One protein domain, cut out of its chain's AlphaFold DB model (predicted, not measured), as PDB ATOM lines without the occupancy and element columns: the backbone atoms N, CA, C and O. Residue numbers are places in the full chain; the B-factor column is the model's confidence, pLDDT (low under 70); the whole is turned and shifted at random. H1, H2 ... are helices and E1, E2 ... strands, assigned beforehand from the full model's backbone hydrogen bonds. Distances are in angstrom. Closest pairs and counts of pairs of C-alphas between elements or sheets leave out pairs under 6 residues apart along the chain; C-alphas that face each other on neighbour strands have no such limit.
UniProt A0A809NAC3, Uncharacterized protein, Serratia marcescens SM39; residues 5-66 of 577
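AT A GLANCE: This is residues 5 to 66 of the 577 residues of an uncharacterized protein of Serratia marcescens SM39 (UniProt A0A809NAC3). Picture a small antiparallel sheet of three strands, E1, E3 and E2, with two short helices, H1 and H2, set beside its strands on the same face. The longest axis runs from the loop at Ser 18, beyond one end of the sheet, to the long loop at Asp 35 beyond the other. The printed part has 62 residues, with two named helices and three named strands in the order H1, E1, H2, E2, E3; under half of the residues, 28, are in these elements, and the class is mixed, helices and strands. The whole is compact, with a radius of gyration of the C-alphas of 11.7 A, yet elongated in outline, spanning 37 by 22 by 18 A.

HOW THE PARTS SIT: Begin with the sheet, where E3, residues 60 to 65, is the inner strand. On one side of it is edge strand E1, residues 23 to 27, antiparallel at 150 degrees; look for N 24 and O 64, 2.8 A apart and within hydrogen-bond range. On the other side is edge strand E2, residues 50 to 54, antiparallel at 138 degrees, with N 61 and O 53 within range at 2.8 A; E2 and E3 form a hairpin. Now find H2, residues 41 to 44, on the sheet at a height of 4.6 A and over none of its strands; its closest C-alphas to E2 are those of Trp 41 and Ala 51, 5.2 A apart. E1, H2 and E2 make a split strand-helix-strand unit, two strands running the same way with E3 between them in the sheet, and its crossover is left-handed. H1, residues 5 to 12, is on the same face at a height of 9.6 A, but only just over none of the strands, with 2 of its C-alphas falling on E1 and 2 on E3. The closest C-alphas of H1 and E1, Val 12 and Val 23, are 7.1 A apart, while H1 and H2 are apart. Every O i to N i+4 pair of H1 is within hydrogen-bond range; H2 is too short for such a pair, and its 1 pair of O i and N i+3 is not within range.

IN THESE COORDINATES: Find C-alpha 60 at (213.795, 176.569, 147.304); from there E3 runs 16.5 A to C-alpha 65 at (206.376, 177.522, 132.549). E1 covers 13.3 A from Val 23 to Arg 27, and E2 12.2 A from Lys 50 to Phe 54. H1 begins at C-alpha 5, (221.742, 170.960, 141.031), and covers 10.2 A to Val 12; H2, from Trp 41 to Ile 44, covers 4.9 A. Look also at residues 46 to 47, a short antiparallel pairing with residues 50 to 51 of E2.

THE WHOLE: The two C-alphas farthest apart are those of Ser 18 and Asp 35, 37.8 A. The printed part has no cut; the link from E1 to H2, residues 28 to 40, is long. The mean pLDDT of the printed part is 70.5, and you will find values under 70 at residues 5 to 23, 42 and 66; H1 has a mean of 42.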
ATOM      1  N   LEU A   5     222.197 169.678 141.561       42.25
ATOM      2  CA  LEU A   5     221.742 170.960 141.031       42.25
ATOM      3  C   LEU A   5     222.367 171.320 139.676       42.25
ATOM      4  O   LEU A   5     221.648 171.817 138.821       42.25
ATOM      5  N   GLU A   6     223.661 171.069 139.447       38.78
ATOM      6  CA  GLU A   6     224.312 171.410 138.170       38.78
ATOM      7  C   GLU A   6     223.808 170.520 137.030       38.78
ATOM      8  O   GLU A   6     223.583 171.004 135.923       38.78
ATOM      9  N   SER A   7     223.545 169.240 137.311       43.50
ATOM     10  CA  SER A   7     222.968 168.316 136.327       43.50
ATOM     11  C   SER A   7     221.506 168.641 135.985       43.50
ATOM     12  O   SER A   7     221.109 168.533 134.825       43.50
ATOM     13  N   VAL A   8     220.723 169.101 136.973       45.12
ATOM     14  CA  VAL A   8     219.329 169.537 136.794       45.12
ATOM     15  C   VAL A   8     219.262 170.914 136.138       45.12
ATOM     16  O   VAL A   8     218.438 171.137 135.264       45.12
ATOM     17  N   LEU A   9     220.152 171.843 136.488       41.06
ATOM     18  CA  LEU A   9     220.278 173.115 135.778       41.06
ATOM     19  C   LEU A   9     220.661 172.856 134.318       41.06
ATOM     20  O   LEU A   9     219.991 173.366 133.427       41.06
ATOM     21  N   ALA A  10     221.650 171.996 134.051       38.66
ATOM     22  CA  ALA A  10     222.038 171.613 132.693       38.66
ATOM     23  C   ALA A  10     220.895 170.955 131.893       38.66
ATOM     24  O   ALA A  10     220.811 171.179 130.686       38.66
ATOM     25  N   SER A  11     219.991 170.201 132.536       44.84
ATOM     26  CA  SER A  11     218.813 169.615 131.877       44.84
ATOM     27  C   SER A  11     217.651 170.602 131.705       44.84
ATOM     28  O   SER A  11     216.995 170.584 130.671       44.84
ATOM     29  N   VAL A  12     217.440 171.534 132.639       44.88
ATOM     30  CA  VAL A  12     216.480 172.651 132.511       44.88
ATOM     31  C   VAL A  12     216.922 173.648 131.423       44.88
ATOM     32  O   VAL A  12     216.086 174.309 130.802       44.88
ATOM     33  N   PHE A  13     218.230 173.733 131.155       38.34
ATOM     34  CA  PHE A  13     218.816 174.456 130.021       38.34
ATOM     35  C   PHE A  13     218.923 173.617 128.736       38.34
ATOM     36  O   PHE A  13     219.294 174.174 127.697       38.34
ATOM     37  N   ALA A  14     218.585 172.320 128.759       36.81
ATOM     38  CA  ALA A  14     218.530 171.516 127.547       36.81
ATOM     39  C   ALA A  14     217.367 172.017 126.683       36.81
ATOM     40  O   ALA A  14     216.199 172.013 127.058       36.81
ATOM     41  N   SER A  15     217.744 172.574 125.546       37.50
ATOM     42  CA  SER A  15     216.896 173.281 124.604       37.50
ATOM     43  C   SER A  15     215.876 172.384 123.904       37.50
ATOM     44  O   SER A  15     216.271 171.401 123.277       37.50
ATOM     45  N   ASP A  16     214.627 172.854 123.829       41.69
ATOM     46  CA  ASP A  16     213.604 172.319 122.924       41.69
ATOM     47  C   ASP A  16     213.313 173.304 121.771       41.69
ATOM     48  O   ASP A  16     213.470 174.525 121.902       41.69
ATOM     49  N   TYR A  17     212.846 172.734 120.650       44.25
ATOM     50  CA  TYR A  17     212.235 173.295 119.422       44.25
ATOM     51  C   TYR A  17     212.999 174.373 118.623       44.25
ATOM     52  O   TYR A  17     212.905 174.405 117.401       44.25
ATOM     53  N   SER A  18     213.749 175.262 119.278       39.84
ATOM     54  CA  SER A  18     214.431 176.411 118.651       39.84
ATOM     55  C   SER A  18     215.601 176.986 119.469       39.84
ATOM     56  O   SER A  18     216.143 178.024 119.100       39.84
ATOM     57  N   GLY A  19     215.996 176.352 120.582       40.59
ATOM     58  CA  GLY A  19     217.062 176.875 121.451       40.59
ATOM     59  C   GLY A  19     216.590 177.771 122.606       40.59
ATOM     60  O   GLY A  19     217.406 178.482 123.181       40.59
ATOM     61  N   SER A  20     215.299 177.768 122.974       46.28
ATOM     62  CA  SER A  20     214.776 178.575 124.093       46.28
ATOM     63  C   SER A  20     214.115 177.693 125.159       46.28
ATOM     64  O   SER A  20     213.243 176.896 124.820       46.28
ATOM     65  N   SER A  21     214.485 177.864 126.435       51.56
ATOM     66  CA  SER A  21     213.915 177.097 127.551       51.56
ATOM     67  C   SER A  21     212.402 177.345 127.690       51.56
ATOM     68  O   SER A  21     211.934 178.489 127.743       51.56
ATOM     69  N   THR A  22     211.618 176.265 127.725       60.50
ATOM     70  CA  THR A  22     210.150 176.280 127.912       60.50
ATOM     71  C   THR A  22     209.758 176.564 129.365       60.50
ATOM     72  O   THR A  22     208.629 176.973 129.649       60.50
ATOM     73  N   VAL A  23     210.723 176.437 130.272       68.56
ATOM     74  CA  VAL A  23     210.614 176.636 131.714       68.56
ATOM     75  C   VAL A  23     211.701 177.588 132.226       68.56
ATOM     76  O   VAL A  23     212.713 177.839 131.562       68.56
ATOM     77  N   ARG A  24     211.476 178.147 133.413       73.12
ATOM     78  CA  ARG A  24     212.447 178.917 134.199       73.12
ATOM     79  C   ARG A  24     212.382 178.479 135.656       73.12
ATOM     80  O   ARG A  24     211.313 178.093 136.125       73.12
ATOM     81  N   LEU A  25     213.498 178.592 136.366       76.81
ATOM     82  CA  LEU A  25     213.520 178.453 137.818       76.81
ATOM     83  C   LEU A  25     213.322 179.825 138.453       76.81
ATOM     84  O   LEU A  25     214.060 180.765 138.156       76.81
ATOM     85  N   ASN A  26     212.329 179.939 139.327       83.38
ATOM     86  CA  ASN A  26     212.111 181.128 140.137       83.38
ATOM     87  C   ASN A  26     212.495 180.817 141.580       83.38
ATOM     88  O   ASN A  26     212.134 179.775 142.113       83.38
ATOM     89  N   ARG A  27     213.213 181.727 142.232       87.88
ATOM     90  CA  ARG A  27     213.523 181.602 143.656       87.88
ATOM     91  C   ARG A  27     212.240 181.746 144.485       87.88
ATOM     92  O   ARG A  27     211.502 182.706 144.288       87.88
ATOM     93  N   GLU A  28     212.022 180.844 145.440       88.75
ATOM     94  CA  GLU A  28     210.851 180.819 146.335       88.75
ATOM     95  C   GLU A  28     211.271 180.917 147.814       88.75
ATOM     96  O   GLU A  28     211.299 179.906 148.513       88.75
ATOM     97  N   PRO A  29     211.628 182.106 148.337       89.06
ATOM     98  CA  PRO A  29     212.151 182.230 149.703       89.06
ATOM     99  C   PRO A  29     211.192 181.735 150.790       89.06
ATOM    100  O   PRO A  29     211.634 181.278 151.837       89.06
ATOM    101  N   SER A  30     209.880 181.798 150.540       90.50
ATOM    102  CA  SER A  30     208.859 181.330 151.482       90.50
ATOM    103  C   SER A  30     208.834 179.813 151.668       90.50
ATOM    104  O   SER A  30     208.198 179.342 152.601       90.50
ATOM    105  N   GLU A  31     209.475 179.059 150.775       90.38
ATOM    106  CA  GLU A  31     209.495 177.596 150.803       90.38
ATOM    107  C   GLU A  31     210.845 177.045 151.290       90.38
ATOM    108  O   GLU A  31     211.037 175.835 151.265       90.38
ATOM    109  N   ASP A  32     211.790 177.900 151.705       88.75
ATOM    110  CA  ASP A  32     213.121 177.472 152.155       88.75
ATOM    111  C   ASP A  32     213.052 176.462 153.297       88.75
ATOM    112  O   ASP A  32     212.392 176.679 154.314       88.75
ATOM    113  N   ASN A  33     213.786 175.364 153.143       88.00
ATOM    114  CA  ASN A  33     213.794 174.283 154.107       88.00
ATOM    115  C   ASN A  33     215.122 173.515 154.064       88.00
ATOM    116  O   ASN A  33     215.426 172.809 153.101       88.00
ATOM    117  N   LYS A  34     215.895 173.607 155.151       89.19
ATOM    118  CA  LYS A  34     217.175 172.898 155.296       89.19
ATOM    119  C   LYS A  34     217.028 171.378 155.291       89.19
ATOM    120  O   LYS A  34     217.912 170.700 154.782       89.19
ATOM    121  N   ASP A  35     215.908 170.844 155.771       88.75
ATOM    122  CA  ASP A  35     215.654 169.395 155.792       88.75
ATOM    123  C   ASP A  35     215.370 168.832 154.388       88.75
ATOM    124  O   ASP A  35     215.331 167.613 154.161       88.75
ATOM    125  N   MET A  36     215.168 169.730 153.423       85.06
ATOM    126  CA  MET A  36     214.963 169.416 152.016       85.06
ATOM    127  C   MET A  36     216.212 169.672 151.171       85.06
ATOM    128  O   MET A  36     216.158 169.464 149.965       85.06
ATOM    129  N   ALA A  37     217.336 170.081 151.774       84.75
ATOM    130  CA  ALA A  37     218.559 170.399 151.047       84.75
ATOM    131  C   ALA A  37     218.990 169.268 150.094       84.75
ATOM    132  O   ALA A  37     219.079 168.101 150.484       84.75
ATOM    133  N   GLY A  38     219.246 169.631 148.835       76.06
ATOM    134  CA  GLY A  38     219.648 168.709 147.771       76.06
ATOM    135  C   GLY A  38     218.537 167.822 147.196       76.06
ATOM    136  O   GLY A  38     218.831 167.017 146.314       76.06
ATOM    137  N   LYS A  39     217.287 167.947 147.661       81.75
ATOM    138  CA  LYS A  39     216.138 167.207 147.114       81.75
ATOM    139  C   LYS A  39     215.489 167.965 145.954       81.75
ATOM    140  O   LYS A  39     215.390 169.195 145.968       81.75
ATOM    141  N   GLY A  40     215.005 167.224 144.962       75.19
ATOM    142  CA  GLY A  40     214.280 167.765 143.812       75.19
ATOM    143  C   GLY A  40     212.799 167.409 143.784       75.19
ATOM    144  O   GLY A  40     212.297 166.656 144.614       75.19
ATOM    145  N   TRP A  41     212.086 167.909 142.774       74.81
ATOM    146  CA  TRP A  41     210.666 167.601 142.571       74.81
ATOM    147  C   TRP A  41     210.406 166.107 142.344       74.81
ATOM    148  O   TRP A  41     209.315 165.633 142.642       74.81
ATOM    149  N   SER A  42     211.397 165.345 141.871       68.12
ATOM    150  CA  SER A  42     211.325 163.881 141.804       68.12
ATOM    151  C   SER A  42     211.264 163.222 143.185       68.12
ATOM    152  O   SER A  42     210.659 162.163 143.317       68.12
ATOM    153  N   ASP A  43     211.863 163.843 144.203       74.62
ATOM    154  CA  ASP A  43     211.905 163.328 145.578       74.62
ATOM    155  C   ASP A  43     210.738 163.858 146.423       74.62
ATOM    156  O   ASP A  43     210.289 163.200 147.360       74.62
ATOM    157  N   ILE A  44     210.272 165.071 146.113       75.81
ATOM    158  CA  ILE A  44     209.330 165.843 146.939       75.81
ATOM    159  C   ILE A  44     207.911 165.837 146.352       75.81
ATOM    160  O   ILE A  44     206.935 165.941 147.093       75.81
ATOM    161  N   GLY A  45     207.777 165.724 145.029       74.31
ATOM    162  CA  GLY A  45     206.515 165.893 144.315       74.31
ATOM    163  C   GLY A  45     206.075 167.358 144.223       74.31
ATOM    164  O   GLY A  45     206.878 168.256 143.955       74.31
ATOM    165  N   ILE A  46     204.774 167.591 144.420       79.94
ATOM    166  CA  ILE A  46     204.150 168.918 144.367       79.94
ATOM    167  C   ILE A  46     203.909 169.418 145.790       79.94
ATOM    168  O   ILE A  46     203.203 168.776 146.565       79.94
ATOM    169  N   LEU A  47     204.430 170.601 146.107       79.25
ATOM    170  CA  LEU A  47     204.238 171.256 147.398       79.25
ATOM    171  C   LEU A  47     203.708 172.670 147.163       79.25
ATOM    172  O   LEU A  47     204.242 173.403 146.334       79.25
ATOM    173  N   ASN A  48     202.605 173.035 147.822       80.62
ATOM    174  CA  ASN A  48     201.934 174.330 147.631       80.62
ATOM    175  C   ASN A  48     201.652 174.672 146.150       80.62
ATOM    176  O   ASN A  48     201.789 175.819 145.728       80.62
ATOM    177  N   ASN A  49     201.255 173.667 145.355       80.25
ATOM    178  CA  ASN A  49     201.042 173.764 143.901       80.25
ATOM    179  C   ASN A  49     202.293 174.154 143.086       80.25
ATOM    180  O   ASN A  49     202.173 174.738 142.010       80.25
ATOM    181  N   LYS A  50     203.492 173.827 143.580       83.81
ATOM    182  CA  LYS A  50     204.780 174.074 142.918       83.81
ATOM    183  C   LYS A  50     205.584 172.772 142.837       83.81
ATOM    184  O   LYS A  50     205.617 172.009 143.800       83.81
ATOM    185  N   ALA A  51     206.271 172.537 141.718       83.38
ATOM    186  CA  ALA A  51     207.403 171.609 141.685       83.38
ATOM    187  C   ALA A  51     208.636 172.355 142.199       83.38
ATOM    188  O   ALA A  51     209.107 173.288 141.541       83.38
ATOM    189  N   LEU A  52     209.106 171.980 143.390       84.62
ATOM    190  CA  LEU A  52     210.216 172.642 144.070       84.62
ATOM    191  C   LEU A  52     211.508 171.830 143.964       84.62
ATOM    192  O   LEU A  52     211.505 170.608 144.091       84.62
ATOM    193  N   LEU A  53     212.614 172.540 143.773       86.00
ATOM    194  CA  LEU A  53     213.985 172.051 143.869       86.00
ATOM    195  C   LEU A  53     214.689 172.817 144.987       86.00
ATOM    196  O   LEU A  53     214.509 174.031 145.100       86.00
ATOM    197  N   PHE A  54     215.501 172.130 145.784       84.38
ATOM    198  CA  PHE A  54     216.232 172.725 146.895       84.38
ATOM    199  C   PHE A  54     217.735 172.631 146.659       84.38
ATOM    200  O   PHE A  54     218.259 171.555 146.364       84.38
ATOM    201  N   ASP A  55     218.442 173.749 146.813       81.94
ATOM    202  CA  ASP A  55     219.904 173.729 146.785       81.94
ATOM    203  C   ASP A  55     220.503 173.053 148.030       81.94
ATOM    204  O   ASP A  55     219.797 172.612 148.943       81.94
ATOM    205  N   SER A  56     221.832 172.952 148.070       84.00
ATOM    206  CA  SER A  56     222.568 172.353 149.188       84.00
ATOM    207  C   SER A  56     222.406 173.101 150.517       84.00
ATOM    208  O   SER A  56     222.744 172.555 151.563       84.00
ATOM    209  N   GLU A  57     221.904 174.337 150.500       85.12
ATOM    210  CA  GLU A  57     221.626 175.143 151.693       85.12
ATOM    211  C   GLU A  57     220.142 175.101 152.098       85.12
ATOM    212  O   GLU A  57     219.758 175.714 153.098       85.12
ATOM    213  N   GLY A  58     219.307 174.369 151.352       84.00
ATOM    214  CA  GLY A  58     217.865 174.293 151.565       84.00
ATOM    215  C   GLY A  58     217.086 175.455 150.952       84.00
ATOM    216  O   GLY A  58     215.943 175.686 151.342       84.00
ATOM    217  N   LYS A  59     217.667 176.213 150.014       85.50
ATOM    218  CA  LYS A  59     216.948 177.283 149.316       85.50
ATOM    219  C   LYS A  59     216.061 176.710 148.224       85.50
ATOM    220  O   LYS A  59     216.541 175.978 147.363       85.50
ATOM    221  N   ALA A  60     214.792 177.098 148.224       86.31
ATOM    222  CA  ALA A  60     213.795 176.569 147.304       86.31
ATOM    223  C   ALA A  60     213.701 177.345 145.978       86.31
ATOM    224  O   ALA A  60     213.740 178.582 145.941       86.31
ATOM    225  N   PHE A  61     213.491 176.617 144.886       85.25
ATOM    226  CA  PHE A  61     213.257 177.138 143.545       85.25
ATOM    227  C   PHE A  61     212.045 176.441 142.925       85.25
ATOM    228  O   PHE A  61     211.993 175.214 142.911       85.25
ATOM    229  N   SER A  62     211.083 177.199 142.399       85.12
ATOM    230  CA  SER A  62     209.943 176.652 141.662       85.12
ATOM    231  C   SER A  62     210.229 176.579 140.172       85.12
ATOM    232  O   SER A  62     210.765 177.515 139.570       85.12
ATOM    233  N   LEU A  63     209.814 175.475 139.556       79.56
ATOM    234  CA  LEU A  63     209.753 175.386 138.105       79.56
ATOM    235  C   LEU A  63     208.515 176.135 137.599       79.56
ATOM    236  O   LEU A  63     207.384 175.835 137.981       79.56
ATOM    237  N   ALA A  64     208.722 177.108 136.717       77.19
ATOM    238  CA  ALA A  64     207.654 177.898 136.127       77.19
ATOM    239  C   ALA A  64     207.684 177.814 134.600       77.19
ATOM    240  O   ALA A  64     208.697 178.112 133.967       77.19
ATOM    241  N   ALA A  65     206.542 177.491 133.996       75.94
ATOM    242  CA  ALA A  65     206.376 177.522 132.549       75.94
ATOM    243  C   ALA A  65     206.503 178.952 132.000       75.94
ATOM    244  O   ALA A  65     205.842 179.878 132.476       75.94
ATOM    245  N   LYS A  66     207.297 179.130 130.940       67.69
ATOM    246  CA  LYS A  66     207.495 180.424 130.268       67.69
ATOM    247  C   LYS A  66     206.247 180.879 129.497       67.69
ATOM    248  O   LYS A  66     206.018 182.074 129.380       67.69
TER     249      LYS A  66